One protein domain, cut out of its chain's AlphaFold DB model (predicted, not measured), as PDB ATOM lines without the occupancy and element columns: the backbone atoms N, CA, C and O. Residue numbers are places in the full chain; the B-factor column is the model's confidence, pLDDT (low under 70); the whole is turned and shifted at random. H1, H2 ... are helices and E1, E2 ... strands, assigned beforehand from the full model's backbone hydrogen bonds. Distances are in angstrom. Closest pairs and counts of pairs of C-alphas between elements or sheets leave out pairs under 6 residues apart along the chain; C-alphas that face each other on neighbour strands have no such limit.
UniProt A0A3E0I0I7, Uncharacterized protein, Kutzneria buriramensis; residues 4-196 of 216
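This is residues 4 to 196 of the 216 residues of an uncharacterized protein of Kutzneria buriramensis (UniProt A0A3E0I0I7). A small three-stranded sheet, E3 E4 E5, sits in the middle, with H2 and H3 over one face and H7 over the other. H5, H6, H7 and H8 follow one another as a winding run of helices, ending where H8 packs on a second, two-stranded hairpin, E1 and E2; H10 and H1 lie farthest from the middle. The printed part has 193 residues, with ten named helices and five named strands in the order H1 E1 E2 H2 E3 E4 E5, then H3 to H10; both sheets are antiparallel and the class is mostly helix. It is compact, with a radius of gyration of the C-alphas of 16.3 A and spans of 50 by 42 by 34 A.

Start at E3, residues 55 to 59, E4, residues 64 to 68, and E5, residues 77 to 79, a meander, each strand the antiparallel neighbour of the one before. Within hydrogen-bond range are N 56 and O 67 at 3.0 A, and N 77 and O 66 at 2.8 A. H2, residues 37 to 48, lies over E3 at a height over the sheet of 7.9 A; its closest C-alphas to E3 are Val 41 and Ala 56, 5.9 A. H3, residues 82 to 92, is on the same face at 8.8 A. H7, residues 149 to 159, is on the opposite face, over E4 at 9.9 A. H8, residues 163 to 173, forms a helical hairpin with H7, at a shallow tilt of 10 degrees; C-alphas 154 and 166, the closest, are 4.2 A apart. H6, residues 136 to 143, touches H7 and also H5, residues 117 to 131, with C-alphas 124 and 139 closest at 5.7 A. The hairpin of E1, residues 18 to 23, and E2, residues 26 to 31, has N 21 and O 28 at 2.9 A. H1, residues 4 to 12, touches residues 43 to 47 of H2 alone, and only just touches H10, residues 190 to 195, with 3 pairs of C-alphas within 8 A. H4, residues 97 to 109, is close to but not clearly touching H3, and H9, residues 178 to 181, likewise H8. Every O i to N i+4 pair is within range in H1, H2, H3, H4, H6, H7 and H8; H5 has 9 of 11, H10 1 of 2, and H9 is too short.

Find C-alpha 4 at (87.571, 7.111, -65.970), where H1 begins. H5 runs 21.2 A from C-alpha 117 at (103.301, 14.061, -27.851); H4 spans 18.5 A and E2 16.4 A. H10 ends at C-alpha 195, (92.658, 21.541, -76.342).

The C-alphas of Asp 115 and Glu 195, the farthest apart, are 50.5 A apart. The printed part has no cut and no long link. Look for pLDDT under 70 at residues 93 to 120 and 184 to 196, among others.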
ATOM      1  N   ALA A   4      88.013   6.296 -64.833       70.75
ATOM      2  CA  ALA A   4      87.571   7.111 -65.970       70.75
ATOM      3  C   ALA A   4      86.960   8.471 -65.561       70.75
ATOM      4  O   ALA A   4      87.231   9.486 -66.200       70.75
ATOM      5  N   LYS A   5      86.192   8.533 -64.458       71.06
ATOM      6  CA  LYS A   5      85.626   9.797 -63.940       71.06
ATOM      7  C   LYS A   5      86.731  10.728 -63.425       71.06
ATOM      8  O   LYS A   5      86.642  11.941 -63.594       71.06
ATOM      9  N   LEU A   6      87.780  10.156 -62.828       71.38
ATOM     10  CA  LEU A   6      88.965  10.900 -62.397       71.38
ATOM     11  C   LEU A   6      89.755  11.440 -63.594       71.38
ATOM     12  O   LEU A   6      90.075  12.624 -63.619       71.38
ATOM     13  N   GLN A   7      90.004  10.600 -64.603       76.44
ATOM     14  CA  GLN A   7      90.694  10.978 -65.838       76.44
ATOM     15  C   GLN A   7      90.002  12.148 -66.547       76.44
ATOM     16  O   GLN A   7      90.643  13.156 -66.844       76.44
ATOM     17  N   MET A   8      88.684  12.043 -66.751       75.06
ATOM     18  CA  MET A   8      87.876  13.089 -67.379       75.06
ATOM     19  C   MET A   8      87.968  14.409 -66.604       75.06
ATOM     20  O   MET A   8      88.235  15.456 -67.191       75.06
ATOM     21  N   ARG A   9      87.843  14.369 -65.270       74.50
ATOM     22  CA  ARG A   9      87.869  15.590 -64.458       74.50
ATOM     23  C   ARG A   9      89.258  16.228 -64.354       74.50
ATOM     24  O   ARG A   9      89.358  17.451 -64.335       74.50
ATOM     25  N   LEU A  10      90.328  15.432 -64.315       74.12
ATOM     26  CA  LEU A  10      91.702  15.945 -64.376       74.12
ATOM     27  C   LEU A  10      91.963  16.674 -65.705       74.12
ATOM     28  O   LEU A  10      92.556  17.752 -65.703       74.12
ATOM     29  N   HIS A  11      91.447  16.149 -66.820       75.19
ATOM     30  CA  HIS A  11      91.495  16.812 -68.126       75.19
ATOM     31  C   HIS A  11      90.681  18.126 -68.151       75.19
ATOM     32  O   HIS A  11      91.229  19.171 -68.503       75.19
ATOM     33  N   GLU A  12      89.423  18.124 -67.683       75.31
ATOM     34  CA  GLU A  12      88.562  19.325 -67.602       75.31
ATOM     35  C   GLU A  12      89.195  20.485 -66.807       75.31
ATOM     36  O   GLU A  12      89.097  21.655 -67.192       75.31
ATOM     37  N   GLU A  13      89.842  20.182 -65.681       71.75
ATOM     38  CA  GLU A  13      90.484  21.169 -64.796       71.75
ATOM     39  C   GLU A  13      91.875  21.607 -65.322       71.75
ATOM     40  O   GLU A  13      92.484  22.553 -64.809       71.75
ATOM     41  N   GLY A  14      92.382  20.940 -66.367       69.06
ATOM     42  CA  GLY A  14      93.744  21.094 -66.882       69.06
ATOM     43  C   GLY A  14      94.817  20.677 -65.870       69.06
ATOM     44  O   GLY A  14      95.905  21.255 -65.829       69.06
ATOM     45  N   GLU A  15      94.499  19.698 -65.025       68.56
ATOM     46  CA  GLU A  15      95.355  19.118 -63.991       68.56
ATOM     47  C   GLU A  15      95.981  17.813 -64.510       68.56
ATOM     48  O   GLU A  15      95.601  16.709 -64.130       68.56
ATOM     49  N   GLY A  16      96.951  17.946 -65.413       60.81
ATOM     50  CA  GLY A  16      97.700  16.830 -65.990       60.81
ATOM     51  C   GLY A  16      99.002  17.287 -66.657       60.81
ATOM     52  O   GLY A  16      99.325  18.480 -66.614       60.81
ATOM     53  N   PRO A  17      99.757  16.379 -67.288       68.94
ATOM     54  CA  PRO A  17      99.523  14.932 -67.395       68.94
ATOM     55  C   PRO A  17      99.864  14.142 -66.114       68.94
ATOM     56  O   PRO A  17     100.643  14.599 -65.277       68.94
ATOM     57  N   ALA A  18      99.303  12.935 -65.992       74.62
ATOM     58  CA  ALA A  18      99.627  11.963 -64.945       74.62
ATOM     59  C   ALA A  18      99.217  10.535 -65.336       74.62
ATOM     60  O   ALA A  18      98.264  10.353 -66.097       74.62
ATOM     61  N   VAL A  19      99.895   9.535 -64.770       81.81
ATOM     62  CA  VAL A  19      99.470   8.127 -64.825       81.81
ATOM     63  C   VAL A  19      98.438   7.869 -63.724       81.81
ATOM     64  O   VAL A  19      98.585   8.345 -62.597       81.81
ATOM     65  N   LEU A  20      97.396   7.102 -64.052       82.50
ATOM     66  CA  LEU A  20      96.365   6.654 -63.117       82.50
ATOM     67  C   LEU A  20      96.463   5.137 -62.955       82.50
ATOM     68  O   LEU A  20      96.205   4.401 -63.904       82.50
ATOM     69  N   VAL A  21      96.812   4.674 -61.756       82.12
ATOM     70  CA  VAL A  21      96.909   3.246 -61.431       82.12
ATOM     71  C   VAL A  21      95.675   2.848 -60.614       82.12
ATOM     72  O   VAL A  21      95.590   3.220 -59.440       82.12
ATOM     73  N   PRO A  22      94.680   2.151 -61.198       80.44
ATOM     74  CA  PRO A  22      93.567   1.599 -60.433       80.44
ATOM     75  C   PRO A  22      94.074   0.495 -59.500       80.44
ATOM     76  O   PRO A  22      94.822  -0.384 -59.921       80.44
ATOM     77  N   VAL A  23      93.641   0.539 -58.244       81.00
ATOM     78  CA  VAL A  23      93.972  -0.446 -57.203       81.00
ATOM     79  C   VAL A  23      92.707  -0.760 -56.391       81.00
ATOM     80  O   VAL A  23      91.722  -0.025 -56.490       81.00
ATOM     81  N   ALA A  24      92.685  -1.838 -55.604       79.19
ATOM     82  CA  ALA A  24      91.492  -2.251 -54.852       79.19
ATOM     83  C   ALA A  24      90.995  -1.150 -53.889       79.19
ATOM     84  O   ALA A  24      89.798  -0.876 -53.801       79.19
ATOM     85  N   SER A  25      91.933  -0.456 -53.248       74.50
ATOM     86  CA  SER A  25      91.733   0.676 -52.344       74.50
ATOM     87  C   SER A  25      91.353   1.989 -53.050       74.50
ATOM     88  O   SER A  25      90.988   2.950 -52.376       74.50
ATOM     89  N   GLY A  26      91.428   2.080 -54.386       81.44
ATOM     90  CA  GLY A  26      91.065   3.293 -55.124       81.44
ATOM     91  C   GLY A  26      91.871   3.541 -56.401       81.44
ATOM     92  O   GLY A  26      91.741   2.832 -57.397       81.44
ATOM     93  N   THR A  27      92.622   4.640 -56.444       83.44
ATOM     94  CA  THR A  27      93.455   4.997 -57.604       83.44
ATOM     95  C   THR A  27      94.666   5.793 -57.139       83.44
ATOM     96  O   THR A  27      94.505   6.843 -56.520       83.44
ATOM     97  N   VAL A  28      95.866   5.318 -57.468       84.94
ATOM     98  CA  VAL A  28      97.105   6.083 -57.285       84.94
ATOM     99  C   VAL A  28      97.296   6.994 -58.497       84.94
ATOM    100  O   VAL A  28      97.095   6.575 -59.637       84.94
ATOM    101  N   VAL A  29      97.667   8.248 -58.249       85.19
ATOM    102  CA  VAL A  29      97.918   9.254 -59.288       85.19
ATOM    103  C   VAL A  29      99.394   9.619 -59.256       85.19
ATOM    104  O   VAL A  29      99.877  10.099 -58.233       85.19
ATOM    105  N   LEU A  30     100.095   9.411 -60.370       84.12
ATOM    106  CA  LEU A  30     101.521   9.707 -60.517       84.12
ATOM    107  C   LEU A  30     101.691  10.895 -61.483       84.12
ATOM    108  O   LEU A  30     101.518  10.717 -62.693       84.12
ATOM    109  N   PRO A  31     101.969  12.116 -60.986       78.81
ATOM    110  CA  PRO A  31     102.276  13.272 -61.829       78.81
ATOM    111  C   PRO A  31     103.537  13.050 -62.674       78.81
ATOM    112  O   PRO A  31     104.379  12.226 -62.329       78.81
ATOM    113  N   ALA A  32     103.708  13.826 -63.749       75.62
ATOM    114  CA  ALA A  32     104.970  13.843 -64.500       75.62
ATOM    115  C   ALA A  32     106.187  14.160 -63.591       75.62
ATOM    116  O   ALA A  32     106.032  14.941 -62.650       75.62
ATOM    117  N   PRO A  33     107.411  13.666 -63.879       70.50
ATOM    118  CA  PRO A  33     108.575  13.837 -62.995       70.50
ATOM    119  C   PRO A  33     109.008  15.300 -62.827       70.50
ATOM    120  O   PRO A  33     109.592  15.685 -61.818       70.50
ATOM    121  N   SER A  34     108.698  16.145 -63.814       69.38
ATOM    122  CA  SER A  34     108.907  17.595 -63.771       69.38
ATOM    123  C   SER A  34     107.910  18.340 -62.874       69.38
ATOM    124  O   SER A  34     108.135  19.511 -62.545       69.38
ATOM    125  N   ALA A  35     106.789  17.710 -62.506       71.75
ATOM    126  CA  ALA A  35     105.694  18.367 -61.811       71.75
ATOM    127  C   ALA A  35     106.115  18.759 -60.390       71.75
ATOM    128  O   ALA A  35     106.399  17.929 -59.529       71.75
ATOM    129  N   ARG A  36     106.107  20.066 -60.116       75.12
ATOM    130  CA  ARG A  36     106.384  20.592 -58.774       75.12
ATOM    131  C   ARG A  36     105.295  20.162 -57.794       75.12
ATOM    132  O   ARG A  36     104.116  20.112 -58.148       75.12
ATOM    133  N   PHE A  37     105.666  19.963 -56.531       74.19
ATOM    134  CA  PHE A  37     104.753  19.497 -55.482       74.19
ATOM    135  C   PHE A  37     103.436  20.301 -55.348       74.19
ATOM    136  O   PHE A  37     102.392  19.679 -55.154       74.19
ATOM    137  N   PRO A  38     103.395  21.640 -55.539       73.81
ATOM    138  CA  PRO A  38     102.130  22.380 -55.564       73.81
ATOM    139  C   PRO A  38     101.132  21.901 -56.635       73.81
ATOM    140  O   PRO A  38      99.926  21.969 -56.404       73.81
ATOM    141  N   ARG A  39     101.604  21.369 -57.775       74.94
ATOM    142  CA  ARG A  39     100.740  20.767 -58.804       74.94
ATOM    143  C   ARG A  39     100.217  19.400 -58.370       74.94
ATOM    144  O   ARG A  39      99.026  19.154 -58.522       74.94
ATOM    145  N   ALA A  40     101.044  18.571 -57.731       76.06
ATOM    146  CA  ALA A  40     100.582  17.323 -57.112       76.06
ATOM    147  C   ALA A  40      99.482  17.579 -56.056       76.06
ATOM    148  O   ALA A  40      98.476  16.875 -56.022       76.06
ATOM    149  N   VAL A  41      99.601  18.651 -55.260       75.19
ATOM    150  CA  VAL A  41      98.557  19.079 -54.309       75.19
ATOM    151  C   VAL A  41      97.288  19.582 -55.019       75.19
ATOM    152  O   VAL A  41      96.181  19.275 -54.574       75.19
ATOM    153  N   ALA A  42      97.401  20.318 -56.132       76.50
ATOM    154  CA  ALA A  42      96.245  20.746 -56.933       76.50
ATOM    155  C   ALA A  42      95.494  19.556 -57.567       76.50
ATOM    156  O   ALA A  42      94.259  19.498 -57.536       76.50
ATOM    157  N   MET A  43      96.236  18.560 -58.052       77.12
ATOM    158  CA  MET A  43      95.700  17.287 -58.528       77.12
ATOM    159  C   MET A  43      95.013  16.504 -57.406       77.12
ATOM    160  O   MET A  43      93.868  16.088 -57.569       77.12
ATOM    161  N   ALA A  44      95.646  16.366 -56.238       78.69
ATOM    162  CA  ALA A  44      95.065  15.668 -55.091       78.69
ATOM    163  C   ALA A  44      93.799  16.369 -54.553       78.69
ATOM    164  O   ALA A  44      92.828  15.705 -54.203       78.69
ATOM    165  N   ARG A  45      93.730  17.709 -54.598       78.06
ATOM    166  CA  ARG A  45      92.481  18.467 -54.363       78.06
ATOM    167  C   ARG A  45      91.397  18.166 -55.390       78.06
ATOM    168  O   ARG A  45      90.220  18.231 -55.056       78.06
ATOM    169  N   THR A  46      91.762  17.886 -56.637       78.06
ATOM    170  CA  THR A  46      90.808  17.476 -57.678       78.06
ATOM    171  C   THR A  46      90.338  16.043 -57.455       78.06
ATOM    172  O   THR A  46      89.141  15.798 -57.549       78.06
ATOM    173  N   CYS A  47      91.217  15.140 -57.011       78.50
ATOM    174  CA  CYS A  47      90.839  13.803 -56.541       78.50
ATOM    175  C   CYS A  47      89.843  13.876 -55.367       78.50
ATOM    176  O   CYS A  47      88.809  13.214 -55.410       78.50
ATOM    177  N   LEU A  48      90.096  14.747 -54.378       77.44
ATOM    178  CA  LEU A  48      89.211  14.978 -53.226       77.44
ATOM    179  C   LEU A  48      87.816  15.504 -53.608       77.44
ATOM    180  O   LEU A  48      86.867  15.273 -52.877       77.44
ATOM    181  N   ARG A  49      87.652  16.200 -54.742       77.44
ATOM    182  CA  ARG A  49      86.319  16.641 -55.213       77.44
ATOM    183  C   ARG A  49      85.509  15.524 -55.889       77.44
ATOM    184  O   ARG A  49      84.373  15.763 -56.289       77.44
ATOM    185  N   ILE A  50      86.098  14.343 -56.092       74.06
ATOM    186  CA  ILE A  50      85.510  13.233 -56.865       74.06
ATOM    187  C   ILE A  50      85.360  11.978 -56.000       74.06
ATOM    188  O   ILE A  50      84.363  11.267 -56.136       74.06
ATOM    189  N   GLY A  51      86.352  11.706 -55.147       70.56
ATOM    190  CA  GLY A  51      86.276  10.747 -54.047       70.56
ATOM    191  C   GLY A  51      86.004  11.453 -52.720       70.56
ATOM    192  O   GLY A  51      85.713  12.641 -52.693       70.56
ATOM    193  N   GLU A  52      86.127  10.729 -51.612       72.12
ATOM    194  CA  GLU A  52      85.891  11.287 -50.270       72.12
ATOM    195  C   GLU A  52      87.176  11.799 -49.607       72.12
ATOM    196  O   GLU A  52      87.125  12.622 -48.694       72.12
ATOM    197  N   ARG A  53      88.340  11.299 -50.044       78.62
ATOM    198  CA  ARG A  53      89.650  11.560 -49.433       78.62
ATOM    199  C   ARG A  53      90.759  11.569 -50.479       78.62
ATOM    200  O   ARG A  53      90.641  10.936 -51.527       78.62
ATOM    201  N   ALA A  54      91.850  12.267 -50.176       81.38
ATOM    202  CA  ALA A  54      93.070  12.245 -50.974       81.38
ATOM    203  C   ALA A  54      94.309  12.485 -50.099       81.38
ATOM    204  O   ALA A  54      94.271  13.261 -49.142       81.38
ATOM    205  N   LEU A  55      95.421  11.857 -50.480       82.00
ATOM    206  CA  LEU A  55      96.736  12.019 -49.866       82.00
ATOM    207  C   LEU A  55      97.739  12.396 -50.961       82.00
ATOM    208  O   LEU A  55      97.862  11.675 -51.947       82.00
ATOM    209  N   ALA A  56      98.458  13.508 -50.801       82.44
ATOM    210  CA  ALA A  56      99.584  13.852 -51.671       82.44
ATOM    211  C   ALA A  56     100.900  13.478 -50.981       82.44
ATOM    212  O   ALA A  56     101.174  13.966 -49.885       82.44
ATOM    213  N   VAL A  57     101.725  12.644 -51.612       82.31
ATOM    214  CA  VAL A  57     103.015  12.205 -51.057       82.31
ATOM    215  C   VAL A  57     104.154  12.577 -52.003       82.31
ATOM    216  O   VAL A  57     103.970  12.640 -53.216       82.31
ATOM    217  N   ARG A  58     105.326  12.844 -51.432       82.12
ATOM    218  CA  ARG A  58     106.631  12.842 -52.109       82.12
ATOM    219  C   ARG A  58     107.650  12.165 -51.200       82.12
ATOM    220  O   ARG A  58     107.491  12.220 -49.976       82.12
ATOM    221  N   TRP A  59     108.683  11.588 -51.787       87.00
ATOM    222  CA  TRP A  59     109.787  10.961 -51.074       87.00
ATOM    223  C   TRP A  59     111.078  11.057 -51.894       87.00
ATOM    224  O   TRP A  59     111.043  11.416 -53.071       87.00
ATOM    225  N   ASP A  60     112.185  10.762 -51.232       83.75
ATOM    226  CA  ASP A  60     113.472  10.364 -51.801       83.75
ATOM    227  C   ASP A  60     114.009   9.182 -50.965       83.75
ATOM    228  O   ASP A  60     113.266   8.626 -50.153       83.75
ATOM    229  N   ASP A  61     115.274   8.796 -51.129       82.25
ATOM    230  CA  ASP A  61     115.902   7.675 -50.408       82.25
ATOM    231  C   ASP A  61     115.929   7.840 -48.873       82.25
ATOM    232  O   ASP A  61     116.210   6.885 -48.144       82.25
ATOM    233  N   HIS A  62     115.726   9.056 -48.354       80.00
ATOM    234  CA  HIS A  62     116.017   9.416 -46.960       80.00
ATOM    235  C   HIS A  62     114.852  10.105 -46.243       80.00
ATOM    236  O   HIS A  62     114.797  10.098 -45.011       80.00
ATOM    237  N   ALA A  63     113.912  10.686 -46.985       79.12
ATOM    238  CA  ALA A  63     112.810  11.462 -46.451       79.12
ATOM    239  C   ALA A  63     111.484  11.165 -47.161       79.12
ATOM    240  O   ALA A  63     111.424  10.808 -48.333       79.12
ATOM    241  N   VAL A  64     110.388  11.364 -46.433       81.31
ATOM    242  CA  VAL A  64     109.015  11.306 -46.954       81.31
ATOM    243  C   VAL A  64     108.275  12.528 -46.440       81.31
ATOM    244  O   VAL A  64     108.406  12.874 -45.267       81.31
ATOM    245  N   THR A  65     107.429  13.154 -47.263       77.19
ATOM    246  CA  THR A  65     106.362  14.017 -46.735       77.19
ATOM    247  C   THR A  65     105.007  13.646 -47.316       77.19
ATOM    248  O   THR A  65     104.841  13.683 -48.537       77.19
ATOM    249  N   ALA A  66     104.030  13.383 -46.450       77.56
ATOM    250  CA  ALA A  66     102.662  13.037 -46.821       77.56
ATOM    251  C   ALA A  66     101.686  14.123 -46.347       77.56
ATOM    252  O   ALA A  66     101.769  14.602 -45.219       77.56
ATOM    253  N   HIS A  67     100.767  14.530 -47.218       74.75
ATOM    254  CA  HIS A  67      99.880  15.676 -47.023       74.75
ATOM    255  C   HIS A  67      98.429  15.249 -47.245       74.75
ATOM    256  O   HIS A  67      97.977  15.208 -48.396       74.75
ATOM    257  N   PRO A  68      97.694  14.888 -46.175       73.81
ATOM    258  CA  PRO A  68      96.249  14.710 -46.234       73.81
ATOM    259  C   PRO A  68      95.578  15.977 -46.756       73.81
ATOM    260  O   PRO A  68      95.803  17.079 -46.242       73.81
ATOM    261  N   ILE A  69      94.759  15.828 -47.793       72.12
ATOM    262  CA  ILE A  69      94.033  16.951 -48.370       72.12
ATOM    263  C   ILE A  69      92.685  17.069 -47.663       72.12
ATOM    264  O   ILE A  69      91.838  16.189 -47.780       72.12
ATOM    265  N   TYR A  70      92.475  18.193 -46.981       71.12
ATOM    266  CA  TYR A  70      91.168  18.609 -46.477       71.12
ATOM    267  C   TYR A  70      90.744  19.903 -47.183       71.12
ATOM    268  O   TYR A  70      91.588  20.666 -47.659       71.12
ATOM    269  N   GLU A  71      89.442  20.197 -47.221       65.38
ATOM    270  CA  GLU A  71      88.919  21.392 -47.907       65.38
ATOM    271  C   GLU A  71      89.506  22.713 -47.382       65.38
ATOM    272  O   GLU A  71      89.754  23.639 -48.151       65.38
ATOM    273  N   LYS A  72      89.712  22.806 -46.060       58.81
ATOM    274  CA  LYS A  72      90.016  24.065 -45.350       58.81
ATOM    275  C   LYS A  72      91.400  24.104 -44.697       58.81
ATOM    276  O   LYS A  72      91.776  25.130 -44.139       58.81
ATOM    277  N   ALA A  73      92.162  23.012 -44.751       55.62
ATOM    278  CA  ALA A  73      93.495  22.925 -44.160       55.62
ATOM    279  C   ALA A  73      94.379  21.940 -44.935       55.62
ATOM    280  O   ALA A  73      93.915  20.881 -45.350       55.62
ATOM    281  N   LEU A  74      95.664  22.267 -45.080       56.19
ATOM    282  CA  LEU A  74      96.687  21.315 -45.501       56.19
ATOM    283  C   LEU A  74      97.536  20.978 -44.276       56.19
ATOM    284  O   LEU A  74      98.309  21.814 -43.806       56.19
ATOM    285  N   TYR A  75      97.377  19.768 -43.749       66.06
ATOM    286  CA  TYR A  75      98.320  19.222 -42.780       66.06
ATOM    287  C   TYR A  75      99.362  18.404 -43.540       66.06
ATOM    288  O   TYR A  75      99.033  17.727 -44.509       66.06
ATOM    289  N   GLY A  76     100.612  18.495 -43.103       69.62
ATOM    290  CA  GLY A  76     101.730  17.738 -43.645       69.62
ATOM    291  C   GLY A  76     102.381  16.938 -42.528       69.62
ATOM    292  O   GLY A  76     102.515  17.438 -41.410       69.62
ATOM    293  N   TRP A  77     102.769  15.710 -42.841       77.31
ATOM    294  CA  TRP A  77     103.587  14.844 -42.006       77.31
ATOM    295  C   TRP A  77     104.918  14.582 -42.703       77.31
ATOM    296  O   TRP A  77     104.974  14.608 -43.937       77.31
ATOM    297  N   ALA A  78     105.980  14.365 -41.931       79.50
ATOM    298  CA  ALA A  78     107.320  14.164 -42.464       79.50
ATOM    299  C   ALA A  78     108.093  13.097 -41.683       79.50
ATOM    300  O   ALA A  78     108.111  13.118 -40.450       79.50
ATOM    301  N   TRP A  79     108.766  12.223 -42.427       84.12
ATOM    302  CA  TRP A  79     109.655  11.180 -41.927       84.12
ATOM    303  C   TRP A  79     111.059  11.380 -42.507       84.12
ATOM    304  O   TRP A  79     111.196  11.919 -43.608       84.12
ATOM    305  N   GLY A  80     112.080  10.937 -41.778       84.31
ATOM    306  CA  GLY A  80     113.492  11.184 -42.067       84.31
ATOM    307  C   GLY A  80     114.102  12.255 -41.157       84.31
ATOM    308  O   GLY A  80     113.404  12.979 -40.428       84.31
ATOM    309  N   ALA A  81     115.432  12.382 -41.190       85.12
ATOM    310  CA  ALA A  81     116.112  13.408 -40.412       85.12
ATOM    311  C   ALA A  81     115.811  14.811 -40.969       85.12
ATOM    312  O   ALA A  81     115.564  15.007 -42.159       85.12
ATOM    313  N   HIS A  82     115.856  15.817 -40.092       81.88
ATOM    314  CA  HIS A  82     115.450  17.192 -40.400       81.88
ATOM    315  C   HIS A  82     116.105  17.758 -41.675       81.88
ATOM    316  O   HIS A  82     115.437  18.398 -42.486       81.88
ATOM    317  N   ARG A  83     117.407  17.503 -41.868       82.88
ATOM    318  CA  ARG A  83     118.165  17.975 -43.038       82.88
ATOM    319  C   ARG A  83     117.661  17.353 -44.351       82.88
ATOM    320  O   ARG A  83     117.583  18.053 -45.355       82.88
ATOM    321  N   ASP A  84     117.295  16.072 -44.320       81.44
ATOM    322  CA  ASP A  84     116.936  15.288 -45.502       81.44
ATOM    323  C   ASP A  84     115.513  15.676 -45.937       81.44
ATOM    324  O   ASP A  84     115.275  16.002 -47.098       81.44
ATOM    325  N   VAL A  85     114.601  15.843 -44.967       79.19
ATOM    326  CA  VAL A  85     113.271  16.437 -45.190       79.19
ATOM    327  C   VAL A  85     113.375  17.828 -45.824       79.19
ATOM    328  O   VAL A  85     112.655  18.112 -46.781       79.19
ATOM    329  N   LEU A  86     114.264  18.707 -45.338       79.75
ATOM    330  CA  LEU A  86     114.466  20.025 -45.955       79.75
ATOM    331  C   LEU A  86     115.000  19.921 -47.394       79.75
ATOM    332  O   LEU A  86     114.523  20.662 -48.255       79.75
ATOM    333  N   GLY A  87     115.918  18.992 -47.674       75.06
ATOM    334  CA  GLY A  87     116.397  18.703 -49.032       75.06
ATOM    335  C   GLY A  87     115.256  18.315 -49.978       75.06
ATOM    336  O   GLY A  87     115.070  18.954 -51.019       75.06
ATOM    337  N   LEU A  88     114.418  17.362 -49.562       76.38
ATOM    338  CA  LEU A  88     113.217  16.931 -50.285       76.38
ATOM    339  C   LEU A  88     112.237  18.091 -50.542       76.38
ATOM    340  O   LEU A  88     111.676  18.220 -51.640       76.38
ATOM    341  N   LEU A  89     112.030  18.971 -49.552       73.75
ATOM    342  CA  LEU A  89     111.204  20.172 -49.714       73.75
ATOM    343  C   LEU A  89     111.780  21.127 -50.766       73.75
ATOM    344  O   LEU A  89     111.014  21.655 -51.572       73.75
ATOM    345  N   GLU A  90     113.089  21.380 -50.761       73.19
ATOM    346  CA  GLU A  90     113.723  22.328 -51.685       73.19
ATOM    347  C   GLU A  90     113.804  21.782 -53.119       73.19
ATOM    348  O   GLU A  90     113.530  22.524 -54.067       73.19
ATOM    349  N   ALA A  91     114.079  20.485 -53.297       74.00
ATOM    350  CA  ALA A  91     114.142  19.836 -54.609       74.00
ATOM    351  C   ALA A  91     112.798  19.884 -55.364       74.00
ATOM    352  O   ALA A  91     112.742  20.218 -56.555       74.00
ATOM    353  N   THR A  92     111.699  19.599 -54.657       71.50
ATOM    354  CA  THR A  92     110.363  19.376 -55.245       71.50
ATOM    355  C   THR A  92     109.510  20.642 -55.413       71.50
ATOM    356  O   THR A  92     108.421  20.591 -55.992       71.50
ATOM    357  N   ASN A  93     109.980  21.803 -54.949       67.75
ATOM    358  CA  ASN A  93     109.247  23.074 -54.996       67.75
ATOM    359  C   ASN A  93     109.820  24.082 -56.018       67.75
ATOM    360  O   ASN A  93     110.879  23.841 -56.600       67.75
ATOM    361  N   PRO A  94     109.122  25.202 -56.309       59.28
ATOM    362  CA  PRO A  94     109.627  26.239 -57.211       59.28
ATOM    363  C   PRO A  94     110.893  26.929 -56.680       59.28
ATOM    364  O   PRO A  94     110.986  27.269 -55.500       59.28
ATOM    365  N   ARG A  95     111.856  27.202 -57.569       56.94
ATOM    366  CA  ARG A  95     113.084  27.935 -57.225       56.94
ATOM    367  C   ARG A  95     112.788  29.429 -57.043       56.94
ATOM    368  O   ARG A  95     112.380  30.100 -57.982       56.94
ATOM    369  N   GLY A  96     113.034  29.956 -55.844       55.94
ATOM    370  CA  GLY A  96     112.917  31.384 -55.529       55.94
ATOM    371  C   GLY A  96     113.114  31.666 -54.037       55.94
ATOM    372  O   GLY A  96     112.922  30.776 -53.208       55.94
ATOM    373  N   GLY A  97     113.528  32.885 -53.674       56.34
ATOM    374  CA  GLY A  97     113.733  33.273 -52.267       56.34
ATOM    375  C   GLY A  97     112.426  33.300 -51.466       56.34
ATOM    376  O   GLY A  97     112.320  32.656 -50.426       56.34
ATOM    377  N   LEU A  98     111.394  33.955 -52.008       55.06
ATOM    378  CA  LEU A  98     110.051  34.026 -51.411       55.06
ATOM    379  C   LEU A  98     109.383  32.652 -51.259       55.06
ATOM    380  O   LEU A  98     108.786  32.377 -50.221       55.06
ATOM    381  N   ALA A  99     109.537  31.763 -52.247       56.78
ATOM    382  CA  ALA A  99     109.031  30.392 -52.162       56.78
ATOM    383  C   ALA A  99     109.700  29.613 -51.014       56.78
ATOM    384  O   ALA A  99     109.004  28.984 -50.221       56.78
ATOM    385  N   ARG A 100     111.031  29.723 -50.860       57.59
ATOM    386  CA  ARG A 100     111.769  29.132 -49.727       57.59
ATOM    387  C   ARG A 100     111.331  29.696 -48.372       57.59
ATOM    388  O   ARG A 100     111.217  28.928 -47.424       57.59
ATOM    389  N   ILE A 101     111.040  30.995 -48.274       58.59
ATOM    390  CA  ILE A 101     110.536  31.612 -47.033       58.59
ATOM    391  C   ILE A 101     109.136  31.086 -46.687       58.59
ATOM    392  O   ILE A 101     108.915  30.662 -45.556       58.59
ATOM    393  N   LEU A 102     108.213  31.031 -47.653       57.47
ATOM    394  CA  LEU A 102     106.870  30.470 -47.446       57.47
ATOM    395  C   LEU A 102     106.906  28.978 -47.093       57.47
ATOM    396  O   LEU A 102     106.155  28.542 -46.226       57.47
ATOM    397  N   LEU A 103     107.810  28.204 -47.698       57.59
ATOM    398  CA  LEU A 103     108.004  26.789 -47.372       57.59
ATOM    399  C   LEU A 103     108.625  26.578 -45.995       57.59
ATOM    400  O   LEU A 103     108.176  25.687 -45.283       57.59
ATOM    401  N   ARG A 104     109.581  27.415 -45.577       55.62
ATOM    402  CA  ARG A 104     110.057  27.433 -44.187       55.62
ATOM    403  C   ARG A 104     108.948  27.852 -43.222       55.62
ATOM    404  O   ARG A 104     108.852  27.266 -42.158       55.62
ATOM    405  N   GLY A 105     108.071  28.784 -43.597       56.38
ATOM    406  CA  GLY A 105     106.887  29.159 -42.814       56.38
ATOM    407  C   GLY A 105     105.869  28.020 -42.675       56.38
ATOM    408  O   GLY A 105     105.417  27.731 -41.571       56.38
ATOM    409  N   MET A 106     105.565  27.307 -43.764       55.81
ATOM    410  CA  MET A 106     104.750  26.088 -43.722       55.81
ATOM    411  C   MET A 106     105.432  24.986 -42.910       55.81
ATOM    412  O   MET A 106     104.774  24.356 -42.094       55.81
ATOM    413  N   PHE A 107     106.744  24.794 -43.055       54.03
ATOM    414  CA  PHE A 107     107.514  23.858 -42.240       54.03
ATOM    415  C   PHE A 107     107.567  24.269 -40.760       54.03
ATOM    416  O   PHE A 107     107.587  23.402 -39.900       54.03
ATOM    417  N   LEU A 108     107.500  25.565 -40.440       49.00
ATOM    418  CA  LEU A 108     107.370  26.079 -39.072       49.00
ATOM    419  C   LEU A 108     105.934  25.964 -38.520       49.00
ATOM    420  O   LEU A 108     105.742  25.967 -37.309       49.00
ATOM    421  N   LEU A 109     104.920  25.785 -39.368       50.44
ATOM    422  CA  LEU A 109     103.565  25.362 -38.969       50.44
ATOM    423  C   LEU A 109     103.444  23.828 -38.880       50.44
ATOM    424  O   LEU A 109     102.677  23.303 -38.070       50.44
ATOM    425  N   HIS A 110     104.250  23.112 -39.662       50.94
ATOM    426  CA  HIS A 110     104.590  21.703 -39.477       50.94
ATOM    427  C   HIS A 110     105.694  21.509 -38.419       50.94
ATOM    428  O   HIS A 110     106.220  20.401 -38.334       50.94
ATOM    429  N   SER A 111     106.069  22.555 -37.656       44.12
ATOM    430  CA  SER A 111     107.291  22.551 -36.840       44.12
ATOM    431  C   SER A 111     107.263  21.392 -35.880       44.12
ATOM    432  O   SER A 111     106.440  21.371 -34.970       44.12
ATOM    433  N   ASP A 112     108.163  20.453 -36.150       52.72
ATOM    434  CA  ASP A 112     108.711  19.451 -35.254       52.72
ATOM    435  C   ASP A 112     107.914  19.264 -33.946       52.72
ATOM    436  O   ASP A 112     108.346  19.584 -32.841       52.72
ATOM    437  N   LYS A 113     106.679  18.758 -34.075       51.03
ATOM    438  CA  LYS A 113     105.796  18.512 -32.926       51.03
ATOM    439  C   LYS A 113     106.202  17.236 -32.178       51.03
ATOM    440  O   LYS A 113     105.458  16.797 -31.301       51.03
ATOM    441  N   ARG A 114     107.378  16.667 -32.485       55.28
ATOM    442  CA  ARG A 114     107.952  15.467 -31.855       55.28
ATOM    443  C   ARG A 114     108.091  15.669 -30.338       55.28
ATOM    444  O   ARG A 114     107.866  14.728 -29.579       55.28
ATOM    445  N   ASP A 115     108.289  16.917 -29.907       53.09
ATOM    446  CA  ASP A 115     108.304  17.339 -28.498       53.09
ATOM    447  C   ASP A 115     106.903  17.507 -27.858       53.09
ATOM    448  O   ASP A 115     106.772  17.526 -26.635       53.09
ATOM    449  N   GLN A 116     105.819  17.595 -28.641       59.81
ATOM    450  CA  GLN A 116     104.430  17.765 -28.167       59.81
ATOM    451  C   GLN A 116     103.576  16.503 -28.400       59.81
ATOM    452  O   GLN A 116     102.577  16.536 -29.127       59.81
ATOM    453  N   ARG A 117     103.935  15.398 -27.725       60.34
ATOM    454  CA  ARG A 117     103.301  14.061 -27.851       60.34
ATOM    455  C   ARG A 117     101.764  14.066 -27.916       60.34
ATOM    456  O   ARG A 117     101.194  13.483 -28.829       60.34
ATOM    457  N   SER A 118     101.076  14.795 -27.035       61.97
ATOM    458  CA  SER A 118      99.600  14.817 -27.005       61.97
ATOM    459  C   SER A 118      98.952  15.422 -28.259       61.97
ATOM    460  O   SER A 118      97.848  15.037 -28.645       61.97
ATOM    461  N   ARG A 119      99.633  16.356 -28.935       64.69
ATOM    462  CA  ARG A 119      99.215  16.878 -30.245       64.69
ATOM    463  C   ARG A 119      99.628  15.956 -31.388       64.69
ATOM    464  O   ARG A 119      98.981  15.998 -32.431       64.69
ATOM    465  N   HIS A 120     100.668  15.146 -31.206       68.56
ATOM    466  CA  HIS A 120     101.033  14.093 -32.148       68.56
ATOM    467  C   HIS A 120      99.960  13.013 -32.222       68.56
ATOM    468  O   HIS A 120      99.466  12.773 -33.316       68.56
ATOM    469  N   ASP A 121      99.519  12.446 -31.099       71.12
ATOM    470  CA  ASP A 121      98.575  11.316 -31.103       71.12
ATOM    471  C   ASP A 121      97.246  11.661 -31.801       71.12
ATOM    472  O   ASP A 121      96.739  10.894 -32.619       71.12
ATOM    473  N   VAL A 122      96.721  12.870 -31.565       74.69
ATOM    474  CA  VAL A 122      95.504  13.370 -32.229       74.69
ATOM    475  C   VAL A 122      95.687  13.516 -33.743       74.69
ATOM    476  O   VAL A 122      94.755  13.243 -34.500       74.69
ATOM    477  N   VAL A 123      96.857  13.963 -34.215       70.75
ATOM    478  CA  VAL A 123      97.088  14.159 -35.656       70.75
ATOM    479  C   VAL A 123      97.503  12.858 -36.343       70.75
ATOM    480  O   VAL A 123      97.058  12.622 -37.462       70.75
ATOM    481  N   ALA A 124      98.248  11.979 -35.670       76.06
ATOM    482  CA  ALA A 124      98.565  10.639 -36.150       76.06
ATOM    483  C   ALA A 124      97.292   9.807 -36.344       76.06
ATOM    484  O   ALA A 124      97.103   9.201 -37.397       76.06
ATOM    485  N   ARG A 125      96.355   9.886 -35.391       78.25
ATOM    486  CA  ARG A 125      95.024   9.296 -35.533       78.25
ATOM    487  C   ARG A 125      94.256   9.874 -36.727       78.25
ATOM    488  O   ARG A 125      93.763   9.098 -37.532       78.25
ATOM    489  N   ARG A 126      94.210  11.202 -36.906       76.38
ATOM    490  CA  ARG A 126      93.562  11.841 -38.079       76.38
ATOM    491  C   ARG A 126      94.216  11.475 -39.415       76.38
ATOM    492  O   ARG A 126      93.542  11.392 -40.439       76.38
ATOM    493  N   PHE A 127      95.530  11.268 -39.420       76.50
ATOM    494  CA  PHE A 127      96.254  10.774 -40.586       76.50
ATOM    495  C   PHE A 127      95.829   9.334 -40.909       76.50
ATOM    496  O   PHE A 127      95.470   9.049 -42.049       76.50
ATOM    497  N   GLY A 128      95.766   8.458 -39.904       72.31
ATOM    498  CA  GLY A 128      95.232   7.103 -40.052       72.31
ATOM    499  C   GLY A 128      93.768   7.072 -40.514       72.31
ATOM    500  O   GLY A 128      93.425   6.384 -41.474       72.31
ATOM    501  N   GLU A 129      92.920   7.923 -39.928       75.12
ATOM    502  CA  GLU A 129      91.530   8.164 -40.349       75.12
ATOM    503  C   GLU A 129      91.434   8.666 -41.802       75.12
ATOM    504  O   GLU A 129      90.405   8.471 -42.436       75.12
ATOM    505  N   THR A 130      92.490   9.256 -42.380       73.31
ATOM    506  CA  THR A 130      92.509   9.608 -43.813       73.31
ATOM    507  C   THR A 130      92.643   8.365 -44.702       73.31
ATOM    508  O   THR A 130      92.116   8.349 -45.812       73.31
ATOM    509  N   LEU A 131      93.297   7.307 -44.217       74.19
ATOM    510  CA  LEU A 131      93.590   6.076 -44.963       74.19
ATOM    511  C   LEU A 131      92.631   4.905 -44.649       74.19
ATOM    512  O   LEU A 131      92.783   3.836 -45.235       74.19
ATOM    513  N   ASP A 132      91.642   5.106 -43.767       72.31
ATOM    514  CA  ASP A 132      90.815   4.075 -43.088       72.31
ATOM    515  C   ASP A 132      91.588   3.120 -42.162       72.31
ATOM    516  O   ASP A 132      91.007   2.189 -41.613       72.31
ATOM    517  N   GLY A 133      92.874   3.377 -41.922       69.62
ATOM    518  CA  GLY A 133      93.691   2.641 -40.963       69.62
ATOM    519  C   GLY A 133      94.033   3.536 -39.782       69.62
ATOM    520  O   GLY A 133      95.036   4.233 -39.818       69.62
ATOM    521  N   ALA A 134      93.212   3.554 -38.733       71.19
ATOM    522  CA  ALA A 134      93.477   4.330 -37.512       71.19
ATOM    523  C   ALA A 134      93.838   3.436 -36.311       71.19
ATOM    524  O   ALA A 134      93.627   3.817 -35.158       71.19
ATOM    525  N   ASP A 135      94.325   2.224 -36.587       81.88
ATOM    526  CA  ASP A 135      94.693   1.254 -35.564       81.88
ATOM    527  C   ASP A 135      96.055   1.563 -34.921       81.88
ATOM    528  O   ASP A 135      96.751   2.526 -35.258       81.88
ATOM    529  N   ARG A 136      96.432   0.727 -33.951       83.44
ATOM    530  CA  ARG A 136      97.681   0.885 -33.212       83.44
ATOM    531  C   ARG A 136      98.920   0.753 -34.104       83.44
ATOM    532  O   ARG A 136      99.839   1.548 -33.936       83.44
ATOM    533  N   ALA A 137      98.949  -0.209 -35.025       84.19
ATOM    534  CA  ALA A 137     100.108  -0.441 -35.883       84.19
ATOM    535  C   ALA A 137     100.334   0.755 -36.817       84.19
ATOM    536  O   ALA A 137     101.464   1.217 -36.981       84.19
ATOM    537  N   MET A 138      99.256   1.314 -37.368       82.56
ATOM    538  CA  MET A 138      99.326   2.503 -38.205       82.56
ATOM    539  C   MET A 138      99.752   3.750 -37.422       82.56
ATOM    540  O   MET A 138     100.621   4.494 -37.876       82.56
ATOM    541  N   VAL A 139      99.219   3.963 -36.213       82.75
ATOM    542  CA  VAL A 139      99.669   5.064 -35.342       82.75
ATOM    543  C   VAL A 139     101.155   4.922 -34.993       82.75
ATOM    544  O   VAL A 139     101.884   5.908 -35.093       82.75
ATOM    545  N   GLU A 140     101.632   3.713 -34.682       84.19
ATOM    546  CA  GLU A 140     103.055   3.439 -34.431       84.19
ATOM    547  C   GLU A 140     103.929   3.747 -35.671       84.19
ATOM    548  O   GLU A 140     104.988   4.356 -35.527       84.19
ATOM    549  N   ARG A 141     103.476   3.462 -36.906       82.69
ATOM    550  CA  ARG A 141     104.195   3.867 -38.141       82.69
ATOM    551  C   ARG A 141     104.194   5.373 -38.400       82.69
ATOM    552  O   ARG A 141     105.185   5.918 -38.886       82.69
ATOM    553  N   VAL A 142     103.115   6.076 -38.064       78.75
ATOM    554  CA  VAL A 142     103.072   7.549 -38.142       78.75
ATOM    555  C   VAL A 142     103.970   8.193 -37.069       78.75
ATOM    556  O   VAL A 142     104.448   9.317 -37.251       78.75
ATOM    557  N   GLN A 143     104.230   7.478 -35.969       77.25
ATOM    558  CA  GLN A 143     105.145   7.870 -34.895       77.25
ATOM    559  C   GLN A 143     106.621   7.508 -35.158       77.25
ATOM    560  O   GLN A 143     107.482   8.169 -34.577       77.25
ATOM    561  N   ASP A 144     106.944   6.557 -36.044       80.94
ATOM    562  CA  ASP A 144     108.326   6.219 -36.457       80.94
ATOM    563  C   ASP A 144     108.930   7.248 -37.441       80.94
ATOM    564  O   ASP A 144     109.468   6.935 -38.499       80.94
ATOM    565  N   TRP A 145     108.830   8.530 -37.088       72.50
ATOM    566  CA  TRP A 145     109.327   9.654 -37.883       72.50
ATOM    567  C   TRP A 145     110.843   9.674 -38.176       72.50
ATOM    568  O   TRP A 145     111.202  10.378 -39.123       72.50
ATOM    569  N   PRO A 146     111.764   9.005 -37.440       76.38
ATOM    570  CA  PRO A 146     113.176   8.980 -37.831       76.38
ATOM    571  C   PRO A 146     113.402   8.212 -39.139       76.38
ATOM    572  O   PRO A 146     114.277   8.586 -39.920       76.38
ATOM    573  N   THR A 147     112.600   7.174 -39.389       80.81
ATOM    574  CA  THR A 147     112.721   6.289 -40.549       80.81
ATOM    575  C   THR A 147     112.013   6.904 -41.756       80.81
ATOM    576  O   THR A 147     110.797   6.810 -41.894       80.81
ATOM    577  N   GLY A 148     112.770   7.573 -42.627       80.19
ATOM    578  CA  GLY A 148     112.280   8.061 -43.918       80.19
ATOM    579  C   GLY A 148     112.437   7.038 -45.046       80.19
ATOM    580  O   GLY A 148     112.667   5.850 -44.816       80.19
ATOM    581  N   GLY A 149     112.332   7.521 -46.282       76.62
ATOM    582  CA  GLY A 149     112.531   6.713 -47.479       76.62
ATOM    583  C   GLY A 149     111.305   5.924 -47.978       76.62
ATOM    584  O   GLY A 149     110.269   5.840 -47.307       76.62
ATOM    585  N   PRO A 150     111.427   5.303 -49.161       78.94
ATOM    586  CA  PRO A 150     110.361   4.538 -49.816       78.94
ATOM    587  C   PRO A 150     109.885   3.337 -48.994       78.94
ATOM    588  O   PRO A 150     108.683   3.078 -48.911       78.94
ATOM    589  N   THR A 151     110.800   2.643 -48.311       86.88
ATOM    590  CA  THR A 151     110.481   1.513 -47.424       86.88
ATOM    591  C   THR A 151     109.570   1.932 -46.269       86.88
ATOM    592  O   THR A 151     108.629   1.209 -45.935       86.88
ATOM    593  N   ALA A 152     109.799   3.111 -45.676       85.62
ATOM    594  CA  ALA A 152     108.932   3.643 -44.626       85.62
ATOM    595  C   ALA A 152     107.539   3.984 -45.169       85.62
ATOM    596  O   ALA A 152     106.534   3.676 -44.527       85.62
ATOM    597  N   LEU A 153     107.467   4.556 -46.376       83.31
ATOM    598  CA  LEU A 153     106.204   4.874 -47.041       83.31
ATOM    599  C   LEU A 153     105.398   3.616 -47.411       83.31
ATOM    600  O   LEU A 153     104.193   3.570 -47.169       83.31
ATOM    601  N   ALA A 154     106.044   2.572 -47.934       85.88
ATOM    602  CA  ALA A 154     105.390   1.294 -48.203       85.88
ATOM    603  C   ALA A 154     104.872   0.647 -46.904       85.88
ATOM    604  O   ALA A 154     103.708   0.253 -46.828       85.88
ATOM    605  N   ALA A 155     105.690   0.621 -45.844       88.25
ATOM    606  CA  ALA A 155     105.296   0.079 -44.543       88.25
ATOM    607  C   ALA A 155     104.147   0.865 -43.877       88.25
ATOM    608  O   ALA A 155     103.313   0.266 -43.196       88.25
ATOM    609  N   LEU A 156     104.077   2.182 -44.093       84.12
ATOM    610  CA  LEU A 156     102.966   3.039 -43.673       84.12
ATOM    611  C   LEU A 156     101.655   2.640 -44.372       84.12
ATOM    612  O   LEU A 156     100.618   2.537 -43.721       84.12
ATOM    613  N   PHE A 157     101.689   2.372 -45.680       85.12
ATOM    614  CA  PHE A 157     100.506   1.916 -46.413       85.12
ATOM    615  C   PHE A 157     100.071   0.501 -46.007       85.12
ATOM    616  O   PHE A 157      98.885   0.301 -45.752       85.12
ATOM    617  N   THR A 158     100.998  -0.446 -45.845       89.19
ATOM    618  CA  THR A 158     100.693  -1.785 -45.301       89.19
ATOM    619  C   THR A 158     100.067  -1.706 -43.906       89.19
ATOM    620  O   THR A 158      99.045  -2.339 -43.659       89.19
ATOM    621  N   ALA A 159     100.595  -0.869 -43.004       87.44
ATOM    622  CA  ALA A 159     100.002  -0.682 -41.676       87.44
ATOM    623  C   ALA A 159      98.589  -0.068 -41.724       87.44
ATOM    624  O   ALA A 159      97.782  -0.325 -40.839       87.44
ATOM    625  N   ALA A 160      98.258   0.689 -42.773       82.06
ATOM    626  CA  ALA A 160      96.906   1.186 -43.022       82.06
ATOM    627  C   ALA A 160      95.978   0.182 -43.748       82.06
ATOM    628  O   ALA A 160      94.874   0.561 -44.138       82.06
ATOM    629  N   GLY A 161      96.413  -1.064 -43.984       83.44
ATOM    630  CA  GLY A 161      95.664  -2.060 -44.762       83.44
ATOM    631  C   GLY A 161      95.610  -1.762 -46.267       83.44
ATOM    632  O   GLY A 161      94.661  -2.150 -46.945       83.44
ATOM    633  N   ARG A 162      96.595  -1.019 -46.788       83.75
ATOM    634  CA  ARG A 162      96.687  -0.536 -48.179       83.75
ATOM    635  C   ARG A 162      97.859  -1.175 -48.921       83.75
ATOM    636  O   ARG A 162      98.653  -0.480 -49.555       83.75
ATOM    637  N   ASP A 163      97.981  -2.497 -48.835       87.50
ATOM    638  CA  ASP A 163      99.079  -3.263 -49.446       87.50
ATOM    639  C   ASP A 163      99.177  -3.080 -50.966       87.50
ATOM    640  O   ASP A 163     100.262  -3.114 -51.539       87.50
ATOM    641  N   ASP A 164      98.055  -2.801 -51.626       81.31
ATOM    642  CA  ASP A 164      98.002  -2.467 -53.045       81.31
ATOM    643  C   ASP A 164      98.644  -1.102 -53.361       81.31
ATOM    644  O   ASP A 164      99.328  -0.948 -54.373       81.31
ATOM    645  N   VAL A 165      98.508  -0.120 -52.467       84.69
ATOM    646  CA  VAL A 165      99.215   1.172 -52.550       84.69
ATOM    647  C   VAL A 165     100.685   1.027 -52.137       84.69
ATOM    648  O   VAL A 165     101.558   1.656 -52.745       84.69
ATOM    649  N   ALA A 166     100.989   0.166 -51.161       85.94
ATOM    650  CA  ALA A 166     102.362  -0.184 -50.792       85.94
ATOM    651  C   ALA A 166     103.104  -0.830 -51.976       85.94
ATOM    652  O   ALA A 166     104.218  -0.421 -52.299       85.94
ATOM    653  N   GLN A 167     102.456  -1.751 -52.698       85.75
ATOM    654  CA  GLN A 167     102.998  -2.360 -53.911       85.75
ATOM    655  C   GLN A 167     103.272  -1.315 -55.000       85.75
ATOM    656  O   GLN A 167     104.350  -1.330 -55.590       85.75
ATOM    657  N   VAL A 168     102.344  -0.382 -55.256       82.31
ATOM    658  CA  VAL A 168     102.587   0.707 -56.224       82.31
ATOM    659  C   VAL A 168     103.751   1.596 -55.780       82.31
ATOM    660  O   VAL A 168     104.559   1.975 -56.621       82.31
ATOM    661  N   THR A 169     103.887   1.878 -54.482       80.00
ATOM    662  CA  THR A 169     105.027   2.637 -53.935       80.00
ATOM    663  C   THR A 169     106.348   1.932 -54.247       80.00
ATOM    664  O   THR A 169     107.216   2.531 -54.874       80.00
ATOM    665  N   SER A 170     106.469   0.646 -53.907       80.06
ATOM    666  CA  SER A 170     107.664  -0.162 -54.191       80.06
ATOM    667  C   SER A 170     107.957  -0.282 -55.690       80.06
ATOM    668  O   SER A 170     109.115  -0.319 -56.095       80.06
ATOM    669  N   LEU A 171     106.918  -0.330 -56.533       80.81
ATOM    670  CA  LEU A 171     107.090  -0.377 -57.983       80.81
ATOM    671  C   LEU A 171     107.593   0.953 -58.557       80.81
ATOM    672  O   LEU A 171     108.421   0.930 -59.464       80.81
ATOM    673  N   VAL A 172     107.110   2.093 -58.057       79.62
ATOM    674  CA  VAL A 172     107.613   3.421 -58.451       79.62
ATOM    675  C   VAL A 172     109.035   3.634 -57.940       79.62
ATOM    676  O   VAL A 172     109.834   4.228 -58.649       79.62
ATOM    677  N   ASP A 173     109.371   3.113 -56.762       79.06
ATOM    678  CA  ASP A 173     110.706   3.236 -56.173       79.06
ATOM    679  C   ASP A 173     111.784   2.426 -56.914       79.06
ATOM    680  O   ASP A 173     112.849   2.939 -57.240       79.06
ATOM    681  N   ALA A 174     111.457   1.201 -57.338       73.31
ATOM    682  CA  ALA A 174     112.253   0.452 -58.318       73.31
ATOM    683  C   ALA A 174     112.180   1.047 -59.753       73.31
ATOM    684  O   ALA A 174     112.595   0.416 -60.732       73.31
ATOM    685  N   GLY A 175     111.605   2.247 -59.883       70.69
ATOM    686  CA  GLY A 175     111.482   3.055 -61.089       70.69
ATOM    687  C   GLY A 175     110.511   2.528 -62.136       70.69
ATOM    688  O   GLY A 175     110.436   3.091 -63.220       70.69
ATOM    689  N   HIS A 176     109.746   1.458 -61.899       68.44
ATOM    690  CA  HIS A 176     108.968   0.763 -62.941       68.44
ATOM    691  C   HIS A 176     107.906   1.617 -63.673       68.44
ATOM    692  O   HIS A 176     107.297   1.126 -64.626       68.44
ATOM    693  N   ALA A 177     107.695   2.875 -63.269       66.44
ATOM    694  CA  ALA A 177     106.865   3.866 -63.946       66.44
ATOM    695  C   ALA A 177     107.645   4.877 -64.828       66.44
ATOM    696  O   ALA A 177     107.026   5.571 -65.637       66.44
ATOM    697  N   ASP A 178     108.971   4.979 -64.719       66.50
ATOM    698  CA  ASP A 178     109.755   6.118 -65.232       66.50
ATOM    699  C   ASP A 178     109.691   6.265 -66.750       66.50
ATOM    700  O   ASP A 178     109.485   7.365 -67.267       66.50
ATOM    701  N   SER A 179     109.768   5.152 -67.481       63.69
ATOM    702  CA  SER A 179     109.656   5.122 -68.948       63.69
ATOM    703  C   SER A 179     108.303   5.630 -69.481       63.69
ATOM    704  O   SER A 179     108.191   6.008 -70.653       63.69
ATOM    705  N   TRP A 180     107.268   5.649 -68.634       67.69
ATOM    706  CA  TRP A 180     105.946   6.205 -68.924       67.69
ATOM    707  C   TRP A 180     105.856   7.660 -68.482       67.69
ATOM    708  O   TRP A 180     105.412   8.511 -69.252       67.69
ATOM    709  N   LEU A 181     106.333   7.950 -67.271       68.81
ATOM    710  CA  LEU A 181     106.349   9.289 -66.693       68.81
ATOM    711  C   LEU A 181     107.219  10.262 -67.513       68.81
ATOM    712  O   LEU A 181     106.820  11.405 -67.719       68.81
ATOM    713  N   ALA A 182     108.339   9.806 -68.079       68.62
ATOM    714  CA  ALA A 182     109.209  10.592 -68.959       68.62
ATOM    715  C   ALA A 182     108.565  10.978 -70.308       68.62
ATOM    716  O   ALA A 182     108.997  11.937 -70.943       68.62
ATOM    717  N   LYS A 183     107.522  10.260 -70.753       71.19
ATOM    718  CA  LYS A 183     106.756  10.591 -71.973       71.19
ATOM    719  C   LYS A 183     105.690  11.661 -71.726       71.19
ATOM    720  O   LYS A 183     105.067  12.137 -72.673       71.19
ATOM    721  N   LEU A 184     105.440  12.018 -70.466       67.25
ATOM    722  CA  LEU A 184     104.422  12.989 -70.107       67.25
ATOM    723  C   LEU A 184     104.946  14.424 -70.330       67.25
ATOM    724  O   LEU A 184     105.995  14.771 -69.788       67.25
ATOM    725  N   PRO A 185     104.239  15.288 -71.091       66.19
ATOM    726  CA  PRO A 185     104.693  16.652 -71.358       66.19
ATOM    727  C   PRO A 185     104.864  17.470 -70.071       66.19
ATOM    728  O   PRO A 185     103.912  17.681 -69.316       66.19
ATOM    729  N   ALA A 186     106.088  17.958 -69.860       58.66
ATOM    730  CA  ALA A 186     106.542  18.509 -68.586       58.66
ATOM    731  C   ALA A 186     105.771  19.750 -68.100       58.66
ATOM    732  O   ALA A 186     105.547  19.893 -66.898       58.66
ATOM    733  N   ASP A 187     105.362  20.607 -69.041       56.53
ATOM    734  CA  ASP A 187     104.764  21.928 -68.807       56.53
ATOM    735  C   ASP A 187     103.427  22.090 -69.556       56.53
ATOM    736  O   ASP A 187     103.127  23.138 -70.133       56.53
ATOM    737  N   ALA A 188     102.607  21.034 -69.585       58.84
ATOM    738  CA  ALA A 188     101.294  21.079 -70.225       58.84
ATOM    739  C   ALA A 188     100.383  22.114 -69.531       58.84
ATOM    740  O   ALA A 188      99.787  21.863 -68.478       58.84
ATOM    741  N   ASN A 189     100.305  23.313 -70.112       52.66
ATOM    742  CA  ASN A 189      99.553  24.419 -69.533       52.66
ATOM    743  C   ASN A 189      98.035  24.140 -69.567       52.66
ATOM    744  O   ASN A 189      97.542  23.378 -70.401       52.66
ATOM    745  N   ARG A 190      97.272  24.786 -68.673       55.31
ATOM    746  CA  ARG A 190      95.826  24.538 -68.494       55.31
ATOM    747  C   ARG A 190      94.990  24.734 -69.776       55.31
ATOM    748  O   ARG A 190      93.908  24.167 -69.866       55.31
ATOM    749  N   LYS A 191      95.477  25.500 -70.762       50.44
ATOM    750  CA  LYS A 191      94.838  25.653 -72.081       50.44
ATOM    751  C   LYS A 191      95.186  24.478 -73.007       50.44
ATOM    752  O   LYS A 191      94.284  23.816 -73.502       50.44
ATOM    753  N   ALA A 192      96.471  24.150 -73.143       50.50
ATOM    754  CA  ALA A 192      96.949  23.037 -73.966       50.50
ATOM    755  C   ALA A 192      96.391  21.670 -73.521       50.50
ATOM    756  O   ALA A 192      96.060  20.847 -74.365       50.50
ATOM    757  N   VAL A 193      96.221  21.438 -72.211       51.22
ATOM    758  CA  VAL A 193      95.602  20.198 -71.694       51.22
ATOM    759  C   VAL A 193      94.125  20.085 -72.088       51.22
ATOM    760  O   VAL A 193      93.666  18.976 -72.333       51.22
ATOM    761  N   ARG A 194      93.393  21.206 -72.170       50.25
ATOM    762  CA  ARG A 194      91.971  21.249 -72.566       50.25
ATOM    763  C   ARG A 194      91.747  21.134 -74.073       50.25
ATOM    764  O   ARG A 194      90.678  20.712 -74.491       50.25
ATOM    765  N   GLU A 195      92.723  21.556 -74.873       39.19
ATOM    766  CA  GLU A 195      92.658  21.541 -76.342       39.19
ATOM    767  C   GLU A 195      93.253  20.253 -76.946       39.19
ATOM    768  O   GLU A 195      93.025  19.956 -78.117       39.19
ATOM    769  N   ALA A 196      93.988  19.461 -76.157       32.44
ATOM    770  CA  ALA A 196      94.498  18.159 -76.576       32.44
ATOM    771  C   ALA A 196      93.356  17.128 -76.727       32.44
ATOM    772  O   ALA A 196      92.560  16.965 -75.798       32.44
TER     773      ALA A 196